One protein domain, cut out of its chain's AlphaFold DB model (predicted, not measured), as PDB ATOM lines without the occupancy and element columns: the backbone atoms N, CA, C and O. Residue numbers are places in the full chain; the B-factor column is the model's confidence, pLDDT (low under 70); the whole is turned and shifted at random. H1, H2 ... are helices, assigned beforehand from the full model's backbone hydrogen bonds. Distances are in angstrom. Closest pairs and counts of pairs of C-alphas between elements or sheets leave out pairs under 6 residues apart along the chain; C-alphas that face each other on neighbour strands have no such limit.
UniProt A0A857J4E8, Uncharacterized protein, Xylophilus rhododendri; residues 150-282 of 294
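What this domain is: This is residues 150 to 282 of the 294 residues of an uncharacterized protein of Xylophilus rhododendri (UniProt A0A857J4E8). A short helical hairpin, H2 and H3, lies between two longer helices, H1 on one side and H5 on the other, while H4 packs on residues 154 to 162 of H1 at one end. H2, H3 and H5 form an up-and-down bundle, each running against the one before. The printed part has 133 residues with five named helices, H1 to H5 in order along the chain, and no named strand; its class is all helix, with 89 residues in the named helices, and the whole is compact, with a radius of gyration of the C-alphas of 16.2 A and spans of 50 by 31 by 25 A.

Where its parts are: H1, residues 154 to 183, spans 43.3 A from C-alpha 154 at (-48.087, 30.463, 47.816). H2 is residues 194 to 207, H3 210 to 221, H4 234 to 245. H5, residues 255 to 275, spans 30.5 A to C-alpha 275 at (-15.375, 36.734, 35.857).

How they stand to each other: H3, the hub, touches H1, H2 and H5; closest C-alphas are Ala 166 and Ile 217, 5.5 A, Val 204 and Leu 213, 6.0 A, and Leu 220 and Ala 265, 5.4 A. H1 and H5 are apart. Every helix has each O i to N i+4 pair within hydrogen-bond range.

The domain as a whole: The printed part has no cut; H3 to H4 is a long link. Residues 279 to 282 have pLDDT under 70.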
ATOM      1  N   GLN A 150     -49.043  23.037  54.559       95.19
ATOM      2  CA  GLN A 150     -47.941  23.224  55.507       95.19
ATOM      3  C   GLN A 150     -47.305  24.619  55.411       95.19
ATOM      4  O   GLN A 150     -46.460  24.955  56.239       95.19
ATOM      5  N   PHE A 151     -47.677  25.422  54.409       96.62
ATOM      6  CA  PHE A 151     -47.037  26.698  54.111       96.62
ATOM      7  C   PHE A 151     -48.022  27.859  54.259       96.62
ATOM      8  O   PHE A 151     -49.169  27.751  53.819       96.62
ATOM      9  N   PRO A 152     -47.577  28.989  54.843       95.88
ATOM     10  CA  PRO A 152     -48.449  30.127  55.133       95.88
ATOM     11  C   PRO A 152     -48.934  30.857  53.875       95.88
ATOM     12  O   PRO A 152     -49.950  31.544  53.921       95.88
ATOM     13  N   ASP A 153     -48.211  30.724  52.762       96.88
ATOM     14  CA  ASP A 153     -48.501  31.417  51.514       96.88
ATOM     15  C   ASP A 153     -47.931  30.671  50.292       96.88
ATOM     16  O   ASP A 153     -47.004  29.856  50.386       96.88
ATOM     17  N   GLU A 154     -48.481  31.004  49.123       95.81
ATOM     18  CA  GLU A 154     -48.087  30.463  47.816       95.81
ATOM     19  C   GLU A 154     -46.605  30.701  47.473       95.81
ATOM     20  O   GLU A 154     -46.013  29.924  46.724       95.81
ATOM     21  N   TRP A 155     -45.978  31.758  48.002       95.19
ATOM     22  CA  TRP A 155     -44.580  32.079  47.709       95.19
ATOM     23  C   TRP A 155     -43.626  31.155  48.448       95.19
ATOM     24  O   TRP A 155     -42.642  30.690  47.869       95.19
ATOM     25  N   THR A 156     -43.919  30.881  49.713       95.81
ATOM     26  CA  THR A 156     -43.141  29.986  50.562       95.81
ATOM     27  C   THR A 156     -43.273  28.550  50.064       95.81
ATOM     28  O   THR A 156     -42.256  27.865  49.946       95.81
ATOM     29  N   PHE A 157     -44.481  28.127  49.668       96.00
ATOM     30  CA  PHE A 157     -44.690  26.823  49.030       96.00
ATOM     31  C   PHE A 157     -43.932  26.704  47.703       96.00
ATOM     32  O   PHE A 157     -43.084  25.825  47.557       96.00
ATOM     33  N   ALA A 158     -44.127  27.645  46.771       94.44
ATOM     34  CA  ALA A 158     -43.444  27.611  45.477       94.44
ATOM     35  C   ALA A 158     -41.919  27.728  45.607       94.44
ATOM     36  O   ALA A 158     -41.170  27.188  44.796       94.44
ATOM     37  N   LYS A 159     -41.406  28.431  46.623       94.25
ATOM     38  CA  LYS A 159     -39.970  28.428  46.921       94.25
ATOM     39  C   LYS A 159     -39.504  27.051  47.383       94.25
ATOM     40  O   LYS A 159     -38.429  26.635  46.964       94.25
ATOM     41  N   ARG A 160     -40.276  26.367  48.227       95.00
ATOM     42  CA  ARG A 160     -39.907  25.041  48.715       95.00
ATOM     43  C   ARG A 160     -39.891  24.001  47.596       95.00
ATOM     44  O   ARG A 160     -38.872  23.332  47.465       95.00
ATOM     45  N   VAL A 161     -40.944  23.934  46.780       93.75
ATOM     46  CA  VAL A 161     -41.011  23.034  45.612       93.75
ATOM     47  C   VAL A 161     -39.768  23.219  44.739       93.75
ATOM     48  O   VAL A 161     -39.031  22.275  44.498       93.75
ATOM     49  N   ARG A 162     -39.432  24.464  44.374       94.00
ATOM     50  CA  ARG A 162     -38.254  24.742  43.534       94.00
ATOM     51  C   ARG A 162     -36.915  24.369  44.170       94.00
ATOM     52  O   ARG A 162     -35.992  24.010  43.451       94.00
ATOM     53  N   ILE A 163     -36.785  24.454  45.496       94.62
ATOM     54  CA  ILE A 163     -35.582  23.970  46.189       94.62
ATOM     55  C   ILE A 163     -35.480  22.450  46.048       94.62
ATOM     56  O   ILE A 163     -34.398  21.939  45.757       94.62
ATOM     57  N   ASP A 164     -36.590  21.737  46.235       95.31
ATOM     58  CA  ASP A 164     -36.630  20.281  46.117       95.31
ATOM     59  C   ASP A 164     -36.301  19.826  44.679       95.31
ATOM     60  O   ASP A 164     -35.446  18.954  44.503       95.31
ATOM     61  N   GLU A 165     -36.833  20.511  43.669       94.88
ATOM     62  CA  GLU A 165     -36.477  20.341  42.250       94.88
ATOM     63  C   GLU A 165     -35.001  20.655  41.969       94.88
ATOM     64  O   GLU A 165     -34.298  19.895  41.304       94.88
ATOM     65  N   ALA A 166     -34.471  21.750  42.530       96.31
ATOM     66  CA  ALA A 166     -33.070  22.112  42.338       96.31
ATOM     67  C   ALA A 166     -32.119  21.038  42.883       96.31
ATOM     68  O   ALA A 166     -31.061  20.775  42.304       96.31
ATOM     69  N   HIS A 167     -32.503  20.381  43.977       96.81
ATOM     70  CA  HIS A 167     -31.781  19.227  44.497       96.81
ATOM     71  C   HIS A 167     -31.872  18.000  43.580       96.81
ATOM     72  O   HIS A 167     -30.881  17.272  43.483       96.81
ATOM     73  N   ALA A 168     -33.013  17.760  42.934       97.00
ATOM     74  CA  ALA A 168     -33.196  16.658  41.989       97.00
ATOM     75  C   ALA A 168     -32.369  16.858  40.714       97.00
ATOM     76  O   ALA A 168     -31.594  15.978  40.333       97.00
ATOM     77  N   VAL A 169     -32.390  18.067  40.150       97.19
ATOM     78  CA  VAL A 169     -31.510  18.464  39.040       97.19
ATOM     79  C   VAL A 169     -30.034  18.341  39.425       97.19
ATOM     80  O   VAL A 169     -29.241  17.791  38.662       97.19
ATOM     81  N   PHE A 170     -29.643  18.795  40.622       97.12
ATOM     82  CA  PHE A 170     -28.278  18.594  41.121       97.12
ATOM     83  C   PHE A 170     -27.898  17.107  41.139       97.12
ATOM     84  O   PHE A 170     -26.792  16.757  40.734       97.12
ATOM     85  N   ASN A 171     -28.801  16.235  41.601       97.88
ATOM     86  CA  ASN A 171     -28.550  14.797  41.675       97.88
ATOM     87  C   ASN A 171     -28.343  14.182  40.287       97.88
ATOM     88  O   ASN A 171     -27.413  13.402  40.100       97.88
ATOM     89  N   HIS A 172     -29.149  14.577  39.301       97.94
ATOM     90  CA  HIS A 172     -28.951  14.171  37.908       97.94
ATOM     91  C   HIS A 172     -27.586  14.625  37.378       97.94
ATOM     92  O   HIS A 172     -26.820  13.791  36.894       97.94
ATOM     93  N   LEU A 173     -27.233  15.908  37.516       97.69
ATOM     94  CA  LEU A 173     -25.939  16.425  37.045       97.69
ATOM     95  C   LEU A 173     -24.752  15.715  37.710       97.69
ATOM     96  O   LEU A 173     -23.751  15.432  37.053       97.69
ATOM     97  N   TRP A 174     -24.897  15.376  38.991       97.06
ATOM     98  CA  TRP A 174     -23.918  14.598  39.737       97.06
ATOM     99  C   TRP A 174     -23.735  13.186  39.180       97.06
ATOM    100  O   TRP A 174     -22.620  12.783  38.854       97.06
ATOM    101  N   VAL A 175     -24.833  12.438  39.043       97.94
ATOM    102  CA  VAL A 175     -24.833  11.070  38.502       97.94
ATOM    103  C   VAL A 175     -24.263  11.050  37.085       97.94
ATOM    104  O   VAL A 175     -23.450  10.189  36.747       97.94
ATOM    105  N   ARG A 176     -24.626  12.046  36.272       97.81
ATOM    106  CA  ARG A 176     -24.061  12.249  34.938       97.81
ATOM    107  C   ARG A 176     -22.544  12.419  34.979       97.81
ATOM    108  O   ARG A 176     -21.853  11.791  34.183       97.81
ATOM    109  N   ASP A 177     -22.017  13.250  35.876       96.75
ATOM    110  CA  ASP A 177     -20.572  13.464  36.005       96.75
ATOM    111  C   ASP A 177     -19.835  12.202  36.474       96.75
ATOM    112  O   ASP A 177     -18.779  11.886  35.927       96.75
ATOM    113  N   GLU A 178     -20.400  11.434  37.413       96.69
ATOM    114  CA  GLU A 178     -19.843  10.138  37.832       96.69
ATOM    115  C   GLU A 178     -19.719   9.170  36.645       96.69
ATOM    116  O   GLU A 178     -18.634   8.644  36.382       96.69
ATOM    117  N   ILE A 179     -20.799   9.000  35.875       96.88
ATOM    118  CA  ILE A 179     -20.816   8.114  34.702       96.88
ATOM    119  C   ILE A 179     -19.848   8.616  33.627       96.88
ATOM    120  O   ILE A 179     -19.063   7.826  33.090       96.88
ATOM    121  N   ARG A 180     -19.836   9.929  33.356       96.00
ATOM    122  CA  ARG A 180     -18.942  10.538  32.361       96.00
ATOM    123  C   ARG A 180     -17.477  10.358  32.727       96.00
ATOM    124  O   ARG A 180     -16.671  10.039  31.859       96.00
ATOM    125  N   ARG A 181     -17.110  10.519  34.001       94.81
ATOM    126  CA  ARG A 181     -15.731  10.291  34.470       94.81
ATOM    127  C   ARG A 181     -15.322   8.823  34.401       94.81
ATOM    128  O   ARG A 181     -14.164   8.545  34.110       94.81
ATOM    129  N   ALA A 182     -16.243   7.905  34.679       95.56
ATOM    130  CA  ALA A 182     -15.956   6.474  34.699       95.56
ATOM    131  C   ALA A 182     -15.879   5.844  33.297       95.56
ATOM    132  O   ALA A 182     -15.151   4.872  33.110       95.56
ATOM    133  N   THR A 183     -16.637   6.368  32.331       93.94
ATOM    134  CA  THR A 183     -16.825   5.723  31.016       93.94
ATOM    135  C   THR A 183     -16.403   6.586  29.829       93.94
ATOM    136  O   THR A 183     -16.234   6.068  28.733       93.94
ATOM    137  N   GLY A 184     -16.265   7.901  30.016       93.69
ATOM    138  CA  GLY A 184     -16.140   8.867  28.922       93.69
ATOM    139  C   GLY A 184     -17.459   9.177  28.202       93.69
ATOM    140  O   GLY A 184     -17.500  10.123  27.418       93.69
ATOM    141  N   HIS A 185     -18.539   8.440  28.477       93.44
ATOM    142  CA  HIS A 185     -19.842   8.634  27.844       93.44
ATOM    143  C   HIS A 185     -20.746   9.567  28.648       93.44
ATOM    144  O   HIS A 185     -20.791   9.530  29.876       93.44
ATOM    145  N   ASP A 186     -21.488  10.403  27.929       95.69
ATOM    146  CA  ASP A 186     -22.420  11.360  28.504       95.69
ATOM    147  C   ASP A 186     -23.858  10.820  28.444       95.69
ATOM    148  O   ASP A 186     -24.349  10.490  27.368       95.69
ATOM    149  N   ILE A 187     -24.539  10.754  29.594       95.31
ATOM    150  CA  ILE A 187     -25.965  10.381  29.670       95.31
ATOM    151  C   ILE A 187     -26.914  11.545  29.332       95.31
ATOM    152  O   ILE A 187     -28.123  11.355  29.253       95.31
ATOM    153  N   GLY A 188     -26.365  12.741  29.112       95.44
ATOM    154  CA  GLY A 188     -27.073  13.937  28.679       95.44
ATOM    155  C   GLY A 188     -27.847  14.662  29.783       95.44
ATOM    156  O   GLY A 188     -27.902  14.244  30.943       95.44
ATOM    157  N   ILE A 189     -28.416  15.810  29.407       95.00
ATOM    158  CA  ILE A 189     -29.163  16.716  30.282       95.00
ATOM    159  C   ILE A 189     -30.573  16.897  29.700       95.00
ATOM    160  O   ILE A 189     -30.746  17.634  28.737       95.00
ATOM    161  N   GLY A 190     -31.575  16.230  30.275       90.19
ATOM    162  CA  GLY A 190     -32.975  16.255  29.824       90.19
ATOM    163  C   GLY A 190     -33.796  17.467  30.283       90.19
ATOM    164  O   GLY A 190     -35.000  17.335  30.476       90.19
ATOM    165  N   MET A 191     -33.166  18.624  30.507       91.31
ATOM    166  CA  MET A 191     -33.848  19.868  30.899       91.31
ATOM    167  C   MET A 191     -33.979  20.832  29.716       91.31
ATOM    168  O   MET A 191     -33.289  20.679  28.712       91.31
ATOM    169  N   GLY A 192     -34.831  21.856  29.844       90.62
ATOM    170  CA  GLY A 192     -35.154  22.773  28.742       90.62
ATOM    171  C   GLY A 192     -33.975  23.601  28.215       90.62
ATOM    172  O   GLY A 192     -33.958  23.952  27.039       90.62
ATOM    173  N   HIS A 193     -32.977  23.896  29.055       94.06
ATOM    174  CA  HIS A 193     -31.763  24.629  28.660       94.06
ATOM    175  C   HIS A 193     -30.498  23.864  29.073       94.06
ATOM    176  O   HIS A 193     -29.805  24.274  30.014       94.06
ATOM    177  N   PRO A 194     -30.166  22.749  28.401       94.12
ATOM    178  CA  PRO A 194     -29.088  21.859  28.829       94.12
ATOM    179  C   PRO A 194     -27.737  22.580  28.970       94.12
ATOM    180  O   PRO A 194     -27.011  22.337  29.934       94.12
ATOM    181  N   ASP A 195     -27.446  23.542  28.093       92.31
ATOM    182  CA  ASP A 195     -26.194  24.310  28.115       92.31
ATOM    183  C   ASP A 195     -26.061  25.225  29.342       92.31
ATOM    184  O   ASP A 195     -24.968  25.375  29.889       92.31
ATOM    185  N   TYR A 196     -27.169  25.786  29.843       95.12
ATOM    186  CA  TYR A 196     -27.149  26.552  31.093       95.12
ATOM    187  C   TYR A 196     -26.743  25.659  32.266       95.12
ATOM    188  O   TYR A 196     -25.901  26.034  33.082       95.12
ATOM    189  N   TYR A 197     -27.334  24.465  32.353       96.38
ATOM    190  CA  TYR A 197     -27.040  23.525  33.432       96.38
ATOM    191  C   TYR A 197     -25.628  22.952  33.324       96.38
ATOM    192  O   TYR A 197     -24.969  22.785  34.350       96.38
ATOM    193  N   GLN A 198     -25.137  22.723  32.104       94.94
ATOM    194  CA  GLN A 198     -23.745  22.353  31.858       94.94
ATOM    195  C   GLN A 198     -22.787  23.434  32.375       94.94
ATOM    196  O   GLN A 198     -21.879  23.120  33.145       94.94
ATOM    197  N   LEU A 199     -23.013  24.704  32.028       93.81
ATOM    198  CA  LEU A 199     -22.164  25.809  32.482       93.81
ATOM    199  C   LEU A 199     -22.239  26.010  34.006       93.81
ATOM    200  O   LEU A 199     -21.217  26.215  34.663       93.81
ATOM    201  N   ALA A 200     -23.436  25.910  34.593       95.19
ATOM    202  CA  ALA A 200     -23.611  25.980  36.043       95.19
ATOM    203  C   ALA A 200     -22.863  24.848  36.765       95.19
ATOM    204  O   ALA A 200     -22.237  25.083  37.799       95.19
ATOM    205  N   TRP A 201     -22.884  23.633  36.207       94.88
ATOM    206  CA  TRP A 201     -22.117  22.499  36.719       94.88
ATOM    207  C   TRP A 201     -20.604  22.753  36.661       94.88
ATOM    208  O   TRP A 201     -19.902  22.530  37.647       94.88
ATOM    209  N   GLU A 202     -20.094  23.276  35.546       91.88
ATOM    210  CA  GLU A 202     -18.668  23.589  35.371       91.88
ATOM    211  C   GLU A 202     -18.157  24.636  36.364       91.88
ATOM    212  O   GLU A 202     -17.092  24.455  36.961       91.88
ATOM    213  N   LEU A 203     -18.936  25.695  36.604       89.06
ATOM    214  CA  LEU A 203     -18.632  26.700  37.629       89.06
ATOM    215  C   LEU A 203     -18.519  26.075  39.022       89.06
ATOM    216  O   LEU A 203     -17.654  26.435  39.821       89.06
ATOM    217  N   VAL A 204     -19.352  25.084  39.318       89.06
ATOM    218  CA  VAL A 204     -19.361  24.417  40.622       89.06
ATOM    219  C   VAL A 204     -18.188  23.462  40.766       89.06
ATOM    220  O   VAL A 204     -17.572  23.431  41.830       89.06
ATOM    221  N   LEU A 205     -17.808  22.759  39.698       88.38
ATOM    222  CA  LEU A 205     -16.564  21.986  39.669       88.38
ATOM    223  C   LEU A 205     -15.324  22.870  39.877       88.38
ATOM    224  O   LEU A 205     -14.322  22.396  40.412       88.38
ATOM    225  N   LEU A 206     -15.378  24.143  39.467       86.38
ATOM    226  CA  LEU A 206     -14.298  25.104  39.682       86.38
ATOM    227  C   LEU A 206     -14.246  25.616  41.129       86.38
ATOM    228  O   LEU A 206     -13.163  25.686  41.709       86.38
ATOM    229  N   HIS A 207     -15.392  25.988  41.702       82.81
ATOM    230  CA  HIS A 207     -15.464  26.634  43.022       82.81
ATOM    231  C   HIS A 207     -15.556  25.677  44.198       82.81
ATOM    232  O   HIS A 207     -15.235  26.050  45.323       82.81
ATOM    233  N   GLY A 208     -16.057  24.474  43.958       86.44
ATOM    234  CA  GLY A 208     -16.439  23.568  45.020       86.44
ATOM    235  C   GLY A 208     -17.688  24.009  45.804       86.44
ATOM    236  O   GLY A 208     -17.922  23.518  46.908       86.44
ATOM    237  N   ASP A 209     -18.492  24.939  45.275       90.19
ATOM    238  CA  ASP A 209     -19.650  25.502  45.981       90.19
ATOM    239  C   ASP A 209     -20.973  24.898  45.485       90.19
ATOM    240  O   ASP A 209     -21.587  25.352  44.516       90.19
ATOM    241  N   LYS A 210     -21.445  23.870  46.195       91.44
ATOM    242  CA  LYS A 210     -22.742  23.231  45.935       91.44
ATOM    243  C   LYS A 210     -23.923  24.192  46.101       91.44
ATOM    244  O   LYS A 210     -24.891  24.102  45.346       91.44
ATOM    245  N   SER A 211     -23.878  25.088  47.084       92.38
ATOM    246  CA  SER A 211     -24.967  26.041  47.346       92.38
ATOM    247  C   SER A 211     -25.140  26.996  46.169       92.38
ATOM    248  O   SER A 211     -26.266  27.324  45.786       92.38
ATOM    249  N   ARG A 212     -24.027  27.373  45.541       91.06
ATOM    250  CA  ARG A 212     -24.020  28.165  44.315       91.06
ATOM    251  C   ARG A 212     -24.676  27.430  43.148       91.06
ATOM    252  O   ARG A 212     -25.508  28.032  42.471       91.06
ATOM    253  N   LEU A 213     -24.416  26.128  42.970       92.19
ATOM    254  CA  LEU A 213     -25.106  25.314  41.953       92.19
ATOM    255  C   LEU A 213     -26.621  25.354  42.124       92.19
ATOM    256  O   LEU A 213     -27.353  25.656  41.185       92.19
ATOM    257  N   LEU A 214     -27.085  25.070  43.343       94.75
ATOM    258  CA  LEU A 214     -28.510  25.035  43.663       94.75
ATOM    259  C   LEU A 214     -29.164  26.391  43.388       94.75
ATOM    260  O   LEU A 214     -30.268  26.445  42.853       94.75
ATOM    261  N   HIS A 215     -28.459  27.487  43.677       95.38
ATOM    262  CA  HIS A 215     -28.923  28.837  43.357       95.38
ATOM    263  C   HIS A 215     -29.015  29.100  41.850       95.38
ATOM    264  O   HIS A 215     -29.970  29.732  41.398       95.38
ATOM    265  N   HIS A 216     -28.052  28.628  41.053       95.94
ATOM    266  CA  HIS A 216     -28.132  28.741  39.595       95.94
ATOM    267  C   HIS A 216     -29.278  27.914  39.025       95.94
ATOM    268  O   HIS A 216     -30.027  28.434  38.196       95.94
ATOM    269  N   ILE A 217     -29.456  26.679  39.494       96.00
ATOM    270  CA  ILE A 217     -30.573  25.827  39.083       96.00
ATOM    271  C   ILE A 217     -31.904  26.514  39.420       96.00
ATOM    272  O   ILE A 217     -32.688  26.770  38.511       96.00
ATOM    273  N   ASP A 218     -32.122  26.928  40.675       95.00
ATOM    274  CA  ASP A 218     -33.358  27.609  41.113       95.00
ATOM    275  C   ASP A 218     -33.680  28.855  40.272       95.00
ATOM    276  O   ASP A 218     -34.846  29.144  39.970       95.00
ATOM    277  N   ARG A 219     -32.642  29.607  39.883       96.06
ATOM    278  CA  ARG A 219     -32.782  30.854  39.127       96.06
ATOM    279  C   ARG A 219     -33.337  30.639  37.724       96.06
ATOM    280  O   ARG A 219     -34.125  31.482  37.292       96.06
ATOM    281  N   LEU A 220     -32.919  29.583  37.024       96.19
ATOM    282  CA  LEU A 220     -33.440  29.265  35.695       96.19
ATOM    283  C   LEU A 220     -34.712  28.423  35.786       96.19
ATOM    284  O   LEU A 220     -35.712  28.806  35.183       96.19
ATOM    285  N   TYR A 221     -34.687  27.340  36.568       93.62
ATOM    286  CA  TYR A 221     -35.746  26.326  36.620       93.62
ATOM    287  C   TYR A 221     -37.121  26.935  36.898       93.62
ATOM    288  O   TYR A 221     -38.115  26.586  36.277       93.62
ATOM    289  N   ARG A 222     -37.182  27.972  37.743       94.50
ATOM    290  CA  ARG A 222     -38.422  28.712  38.035       94.50
ATOM    291  C   ARG A 222     -39.134  29.306  36.806       94.50
ATOM    292  O   ARG A 222     -40.310  29.659  36.911       94.50
ATOM    293  N   TRP A 223     -38.412  29.495  35.704       95.88
ATOM    294  CA  TRP A 223     -38.884  30.044  34.430       95.88
ATOM    295  C   TRP A 223     -38.894  28.995  33.309       95.88
ATOM    296  O   TRP A 223     -39.187  29.338  32.162       95.88
ATOM    297  N   GLU A 224     -38.539  27.746  33.608       92.31
ATOM    298  CA  GLU A 224     -38.737  26.632  32.686       92.31
ATOM    299  C   GLU A 224     -40.198  26.197  32.678       92.31
ATOM    300  O   GLU A 224     -40.964  26.500  33.596       92.31
ATOM    301  N   THR A 225     -40.560  25.528  31.593       90.31
ATOM    302  CA  THR A 225     -41.900  25.016  31.342       90.31
ATOM    303  C   THR A 225     -42.006  23.607  31.926       90.31
ATOM    304  O   THR A 225     -41.213  22.751  31.528       90.31
ATOM    305  N   PRO A 226     -42.942  23.345  32.854       86.38
ATOM    306  CA  PRO A 226     -43.189  22.002  33.358       86.38
ATOM    307  C   PRO A 226     -43.686  21.085  32.246       86.38
ATOM    308  O   PRO A 226     -44.520  21.480  31.431       86.38
ATOM    309  N   SER A 227     -43.249  19.828  32.259       79.00
ATOM    310  CA  SER A 227     -43.753  18.805  31.333       79.00
ATOM    311  C   SER A 227     -45.264  18.584  31.472       79.00
ATOM    312  O   SER A 227     -45.956  18.390  30.479       79.00
ATOM    313  N   ALA A 228     -45.787  18.665  32.699       77.56
ATOM    314  CA  ALA A 228     -47.205  18.479  32.995       77.56
ATOM    315  C   ALA A 228     -48.088  19.682  32.608       77.56
ATOM    316  O   ALA A 228     -49.308  19.545  32.536       77.56
ATOM    317  N   ASN A 229     -47.499  20.861  32.383       84.88
ATOM    318  CA  ASN A 229     -48.237  22.100  32.147       84.88
ATOM    319  C   ASN A 229     -47.463  23.022  31.184       84.88
ATOM    320  O   ASN A 229     -46.776  23.947  31.629       84.88
ATOM    321  N   PRO A 230     -47.572  22.790  29.861       85.56
ATOM    322  CA  PRO A 230     -46.793  23.520  28.862       85.56
ATOM    323  C   PRO A 230     -47.137  25.017  28.773       85.56
ATOM    324  O   PRO A 230     -46.359  25.802  28.231       85.56
ATOM    325  N   ASP A 231     -48.282  25.422  29.326       86.94
ATOM    326  CA  ASP A 231     -48.787  26.797  29.290       86.94
ATOM    327  C   ASP A 231     -48.321  27.657  30.483       86.94
ATOM    328  O   ASP A 231     -48.718  28.825  30.596       86.94
ATOM    329  N   ASP A 232     -47.509  27.109  31.391       90.31
ATOM    330  CA  ASP A 232     -47.025  27.802  32.589       90.31
ATOM    331  C   ASP A 232     -45.502  27.656  32.761       90.31
ATOM    332  O   ASP A 232     -44.807  27.012  31.975       90.31
ATOM    333  N   CYS A 233     -44.957  28.297  33.794       93.81
ATOM    334  CA  CYS A 233     -43.615  28.011  34.289       93.81
ATOM    335  C   CYS A 233     -43.676  27.338  35.664       93.81
ATOM    336  O   CYS A 233     -44.658  27.507  36.386       93.81
ATOM    337  N   TYR A 234     -42.608  26.656  36.089       92.38
ATOM    338  CA  TYR A 234     -42.566  25.974  37.398       92.38
ATOM    339  C   TYR A 234     -42.944  26.872  38.586       92.38
ATOM    340  O   TYR A 234     -43.505  26.413  39.578       92.38
ATOM    341  N   TRP A 235     -42.655  28.176  38.509       94.06
ATOM    342  CA  TRP A 235     -43.102  29.115  39.537       94.06
ATOM    343  C   TRP A 235     -44.619  29.360  39.531       94.06
ATOM    344  O   TRP A 235     -45.207  29.500  40.604       94.06
ATOM    345  N   GLY A 236     -45.242  29.464  38.356       94.44
ATOM    346  CA  GLY A 236     -46.692  29.612  38.238       94.44
ATOM    347  C   GLY A 236     -47.413  28.331  38.638       94.44
ATOM    348  O   GLY A 236     -48.329  28.394  39.456       94.44
ATOM    349  N   ASP A 237     -46.907  27.186  38.186       93.81
ATOM    350  CA  ASP A 237     -47.469  25.862  38.455       93.81
ATOM    351  C   ASP A 237     -47.517  25.553  39.962       93.81
ATOM    352  O   ASP A 237     -48.596  25.370  40.528       93.81
ATOM    353  N   ALA A 238     -46.381  25.682  40.662       93.88
ATOM    354  CA  ALA A 238     -46.324  25.474  42.111       93.88
ATOM    355  C   ALA A 238     -47.195  26.478  42.894       93.88
ATOM    356  O   ALA A 238     -47.803  26.139  43.909       93.88
ATOM    357  N   ARG A 239     -47.301  27.736  42.438       95.81
ATOM    358  CA  ARG A 239     -48.235  28.695  43.060       95.81
ATOM    359  C   ARG A 239     -49.680  28.272  42.851       95.81
ATOM    360  O   ARG A 239     -50.480  28.392  43.776       95.81
ATOM    361  N   ASN A 240     -50.022  27.800  41.659       95.81
ATOM    362  CA  ASN A 240     -51.376  27.396  41.312       95.81
ATOM    363  C   ASN A 240     -51.827  26.150  42.078       95.81
ATOM    364  O   ASN A 240     -52.997  26.087  42.455       95.81
ATOM    365  N   GLU A 241     -50.914  25.238  42.410       94.50
ATOM    366  CA  GLU A 241     -51.190  24.135  43.337       94.50
ATOM    367  C   GLU A 241     -51.609  24.655  44.724       94.50
ATOM    368  O   GLU A 241     -52.683  24.307  45.221       94.50
ATOM    369  N   TRP A 242     -50.843  25.579  45.315       97.31
ATOM    370  CA  TRP A 242     -51.216  26.172  46.607       97.31
ATOM    371  C   TRP A 242     -52.546  26.929  46.542       97.31
ATOM    372  O   TRP A 242     -53.396  26.802  47.422       97.31
ATOM    373  N   ARG A 243     -52.754  27.711  45.477       97.44
ATOM    374  CA  ARG A 243     -53.980  28.499  45.279       97.44
ATOM    375  C   ARG A 243     -55.210  27.617  45.133       97.44
ATOM    376  O   ARG A 243     -56.245  27.958  45.698       97.44
ATOM    377  N   LYS A 244     -55.091  26.488  44.429       96.38
ATOM    378  CA  LYS A 244     -56.152  25.484  44.305       96.38
ATOM    379  C   LYS A 244     -56.586  24.986  45.683       96.38
ATOM    380  O   LYS A 244     -57.778  25.010  45.981       96.38
ATOM    381  N   ASP A 245     -55.635  24.621  46.539       95.69
ATOM    382  CA  ASP A 245     -55.931  24.137  47.893       95.69
ATOM    383  C   ASP A 245     -56.499  25.223  48.819       95.69
ATOM    384  O   ASP A 245     -57.255  24.914  49.742       95.69
ATOM    385  N   ALA A 246     -56.182  26.490  48.547       96.56
ATOM    386  CA  ALA A 246     -56.741  27.654  49.230       96.56
ATOM    387  C   ALA A 246     -58.091  28.139  48.651       96.56
ATOM    388  O   ALA A 246     -58.645  29.121  49.146       96.56
ATOM    389  N   GLY A 247     -58.624  27.501  47.600       97.06
ATOM    390  CA  GLY A 247     -59.865  27.927  46.940       97.06
ATOM    391  C   GLY A 247     -59.748  29.252  46.173       97.06
ATOM    392  O   GLY A 247     -60.736  29.967  46.009       97.06
ATOM    393  N   LEU A 248     -58.544  29.609  45.720       97.44
ATOM    394  CA  LEU A 248     -58.252  30.837  44.983       97.44
ATOM    395  C   LEU A 248     -58.138  30.572  43.476       97.44
ATOM    396  O   LEU A 248     -57.649  29.532  43.040       97.44
ATOM    397  N   ALA A 249     -58.526  31.557  42.661       97.44
ATOM    398  CA  ALA A 249     -58.387  31.477  41.205       97.44
ATOM    399  C   ALA A 249     -56.908  31.358  40.788       97.44
ATOM    400  O   ALA A 249     -56.077  32.042  41.391       97.44
ATOM    401  N   PRO A 250     -56.552  30.571  39.756       96.44
ATOM    402  CA  PRO A 250     -55.167  30.437  39.311       96.44
ATOM    403  C   PRO A 250     -54.604  31.762  38.781       96.44
ATOM    404  O   PRO A 250     -55.330  32.641  38.311       96.44
ATOM    405  N   VAL A 251     -53.286  31.902  38.846       94.25
ATOM    406  CA  VAL A 251     -52.522  33.033  38.318       94.25
ATOM    407  C   VAL A 251     -51.624  32.548  37.197       94.25
ATOM    408  O   VAL A 251     -50.895  31.577  37.351       94.25
ATOM    409  N   ARG A 252     -51.642  33.258  36.070       93.75
ATOM    410  CA  ARG A 252     -50.737  32.989  34.951       93.75
ATOM    411  C   ARG A 252     -49.706  34.106  34.848       93.75
ATOM    412  O   ARG A 252     -50.091  35.268  34.655       93.75
ATOM    413  N   PRO A 253     -48.407  33.810  35.009       90.94
ATOM    414  CA  PRO A 253     -47.363  34.778  34.726       90.94
ATOM    415  C   PRO A 253     -47.487  35.245  33.270       90.94
ATOM    416  O   PRO A 253     -47.714  34.450  32.363       90.94
ATOM    417  N   ARG A 254     -47.338  36.548  33.013       94.31
ATOM    418  CA  ARG A 254     -47.299  37.035  31.624       94.31
ATOM    419  C   ARG A 254     -46.057  36.457  30.942       94.31
ATOM    420  O   ARG A 254     -44.980  36.543  31.529       94.31
ATOM    421  N   SER A 255     -46.170  35.992  29.699       93.25
ATOM    422  CA  SER A 255     -45.047  35.433  28.923       93.25
ATOM    423  C   SER A 255     -43.802  36.328  28.943       93.25
ATOM    424  O   SER A 255     -42.706  35.869  29.244       93.25
ATOM    425  N   ARG A 256     -43.978  37.648  28.776       95.31
ATOM    426  CA  ARG A 256     -42.884  38.636  28.866       95.31
ATOM    427  C   ARG A 256     -42.128  38.635  30.204       95.31
ATOM    428  O   ARG A 256     -40.966  39.016  30.246       95.31
ATOM    429  N   VAL A 257     -42.791  38.275  31.307       94.56
ATOM    430  CA  VAL A 257     -42.176  38.190  32.643       94.56
ATOM    431  C   VAL A 257     -41.375  36.898  32.769       94.56
ATOM    432  O   VAL A 257     -40.262  36.945  33.285       94.56
ATOM    433  N   VAL A 258     -41.916  35.782  32.268       94.25
ATOM    434  CA  VAL A 258     -41.213  34.489  32.218       94.25
ATOM    435  C   VAL A 258     -39.934  34.625  31.393       94.25
ATOM    436  O   VAL A 258     -38.848  34.326  31.889       94.25
ATOM    437  N   GLU A 259     -40.046  35.197  30.194       94.12
ATOM    438  CA  GLU A 259     -38.908  35.413  29.301       94.12
ATOM    439  C   GLU A 259     -37.868  36.359  29.917       94.12
ATOM    440  O   GLU A 259     -36.682  36.041  29.978       94.12
ATOM    441  N   ALA A 260     -38.295  37.493  30.486       95.44
ATOM    442  CA  ALA A 260     -37.377  38.400  31.178       95.44
ATOM    443  C   ALA A 260     -36.649  37.722  32.357       95.44
ATOM    444  O   ALA A 260     -35.478  38.017  32.618       95.44
ATOM    445  N   GLY A 261     -37.332  36.819  33.065       95.75
ATOM    446  CA  GLY A 261     -36.769  36.009  34.141       95.75
ATOM    447  C   GLY A 261     -35.691  35.044  33.651       95.75
ATOM    448  O   GLY A 261     -34.584  35.036  34.201       95.75
ATOM    449  N   ARG A 262     -35.983  34.299  32.583       95.38
ATOM    450  CA  ARG A 262     -35.058  33.373  31.911       95.38
ATOM    451  C   ARG A 262     -33.813  34.092  31.395       95.38
ATOM    452  O   ARG A 262     -32.693  33.737  31.757       95.38
ATOM    453  N   GLN A 263     -34.002  35.195  30.674       95.44
ATOM    454  CA  GLN A 263     -32.908  36.026  30.162       95.44
ATOM    455  C   GLN A 263     -32.041  36.615  31.279       95.44
ATOM    456  O   GLN A 263     -30.823  36.743  31.146       95.44
ATOM    457  N   ARG A 264     -32.645  36.971  32.420       96.38
ATOM    458  CA  ARG A 264     -31.885  37.408  33.598       96.38
ATOM    459  C   ARG A 264     -31.059  36.269  34.197       96.38
ATOM    460  O   ARG A 264     -29.951  36.540  34.654       96.38
ATOM    461  N   ALA A 265     -31.574  35.039  34.225       96.06
ATOM    462  CA  ALA A 265     -30.830  33.879  34.712       96.06
ATOM    463  C   ALA A 265     -29.569  33.641  33.875       96.06
ATOM    464  O   ALA A 265     -28.474  33.609  34.441       96.06
ATOM    465  N   LEU A 266     -29.735  33.598  32.548       93.94
ATOM    466  CA  LEU A 266     -28.661  33.425  31.566       93.94
ATOM    467  C   LEU A 266     -27.566  34.484  31.733       93.94
ATOM    468  O   LEU A 266     -26.433  34.140  32.057       93.94
ATOM    469  N   ARG A 267     -27.916  35.778  31.665       94.69
ATOM    470  CA  ARG A 267     -26.939  36.878  31.794       94.69
ATOM    471  C   ARG A 267     -26.129  36.845  33.087       94.69
ATOM    472  O   ARG A 267     -24.977  37.266  33.111       94.69
ATOM    473  N   LEU A 268     -26.740  36.420  34.192       95.12
ATOM    474  CA  LEU A 268     -26.037  36.367  35.470       95.12
ATOM    475  C   LEU A 268     -25.062  35.186  35.545       95.12
ATOM    476  O   LEU A 268     -24.003  35.346  36.142       95.12
ATOM    477  N   LEU A 269     -25.408  34.031  34.967       94.31
ATOM    478  CA  LEU A 269     -24.491  32.889  34.869       94.31
ATOM    479  C   LEU A 269     -23.331  33.203  33.912       94.31
ATOM    480  O   LEU A 269     -22.174  32.968  34.239       94.31
ATOM    481  N   GLU A 270     -23.644  33.813  32.772       90.81
ATOM    482  CA  GLU A 270     -22.680  34.302  31.784       90.81
ATOM    483  C   GLU A 270     -21.651  35.253  32.400       90.81
ATOM    484  O   GLU A 270     -20.443  35.062  32.261       90.81
ATOM    485  N   ARG A 271     -22.127  36.278  33.115       92.50
ATOM    486  CA  ARG A 271     -21.254  37.241  33.789       92.50
ATOM    487  C   ARG A 271     -20.296  36.548  34.757       92.50
ATOM    488  O   ARG A 271     -19.121  36.888  34.798       92.50
ATOM    489  N   GLU A 272     -20.798  35.587  35.516       92.75
ATOM    490  CA  GLU A 272     -19.983  34.817  36.446       92.75
ATOM    491  C   GLU A 272     -18.930  33.965  35.720       92.75
ATOM    492  O   GLU A 272     -17.763  33.980  36.100       92.75
ATOM    493  N   ALA A 273     -19.300  33.286  34.634       89.56
ATOM    494  CA  ALA A 273     -18.358  32.517  33.823       89.56
ATOM    495  C   ALA A 273     -17.234  33.387  33.226       89.56
ATOM    496  O   ALA A 273     -16.076  32.955  33.200       89.56
ATOM    497  N   LEU A 274     -17.553  34.619  32.800       88.31
ATOM    498  CA  LEU A 274     -16.562  35.619  32.369       88.31
ATOM    499  C   LEU A 274     -15.610  35.994  33.507       88.31
ATOM    500  O   LEU A 274     -14.393  35.958  33.326       88.31
ATOM    501  N   GLU A 275     -16.155  36.338  34.676       89.56
ATOM    502  CA  GLU A 275     -15.375  36.734  35.857       89.56
ATOM    503  C   GLU A 275     -14.406  35.623  36.304       89.56
ATOM    504  O   GLU A 275     -13.329  35.916  36.821       89.56
ATOM    505  N   MET A 276     -14.743  34.357  36.040       84.94
ATOM    506  CA  MET A 276     -13.934  33.192  36.414       84.94
ATOM    507  C   MET A 276     -12.946  32.724  35.345       84.94
ATOM    508  O   MET A 276     -12.255  31.724  35.543       84.94
ATOM    509  N   GLY A 277     -12.869  33.407  34.202       82.56
ATOM    510  CA  GLY A 277     -11.949  33.031  33.129       82.56
ATOM    511  C   GLY A 277     -12.247  31.666  32.498       82.56
ATOM    512  O   GLY A 277     -11.431  31.173  31.721       82.56
ATOM    513  N   LEU A 278     -13.423  31.080  32.768       75.50
ATOM    514  CA  LEU A 278     -13.948  29.934  32.013       75.50
ATOM    515  C   LEU A 278     -14.276  30.326  30.567       75.50
ATOM    516  O   LEU A 278     -14.551  29.474  29.727       75.50
ATOM    517  N   TRP A 279     -14.234  31.624  30.270       67.81
ATOM    518  CA  TRP A 279     -14.739  32.172  29.036       67.81
ATOM    519  C   TRP A 279     -13.820  33.286  28.519       67.81
ATOM    520  O   TRP A 279     -13.902  34.435  28.939       67.81
ATOM    521  N   GLN A 280     -12.908  32.933  27.604       56.59
ATOM    522  CA  GLN A 280     -11.965  33.880  26.982       56.59
ATOM    523  C   GLN A 280     -12.386  34.359  25.580       56.59
ATOM    524  O   GLN A 280     -11.693  35.169  24.974       56.59
ATOM    525  N   GLY A 281     -13.531  33.915  25.048       52.31
ATOM    526  CA  GLY A 281     -13.942  34.247  23.682       52.31
ATOM    527  C   GLY A 281     -15.454  34.296  23.504       52.31
ATOM    528  O   GLY A 281     -16.103  33.273  23.301       52.31
ATOM    529  N   GLY A 282     -16.022  35.503  23.497       50.47
ATOM    530  CA  GLY A 282     -17.452  35.752  23.275       50.47
ATOM    531  C   GLY A 282     -17.984  35.424  21.867       50.47
ATOM    532  O   GLY A 282     -19.079  35.871  21.541       50.47
TER     533      GLY A 282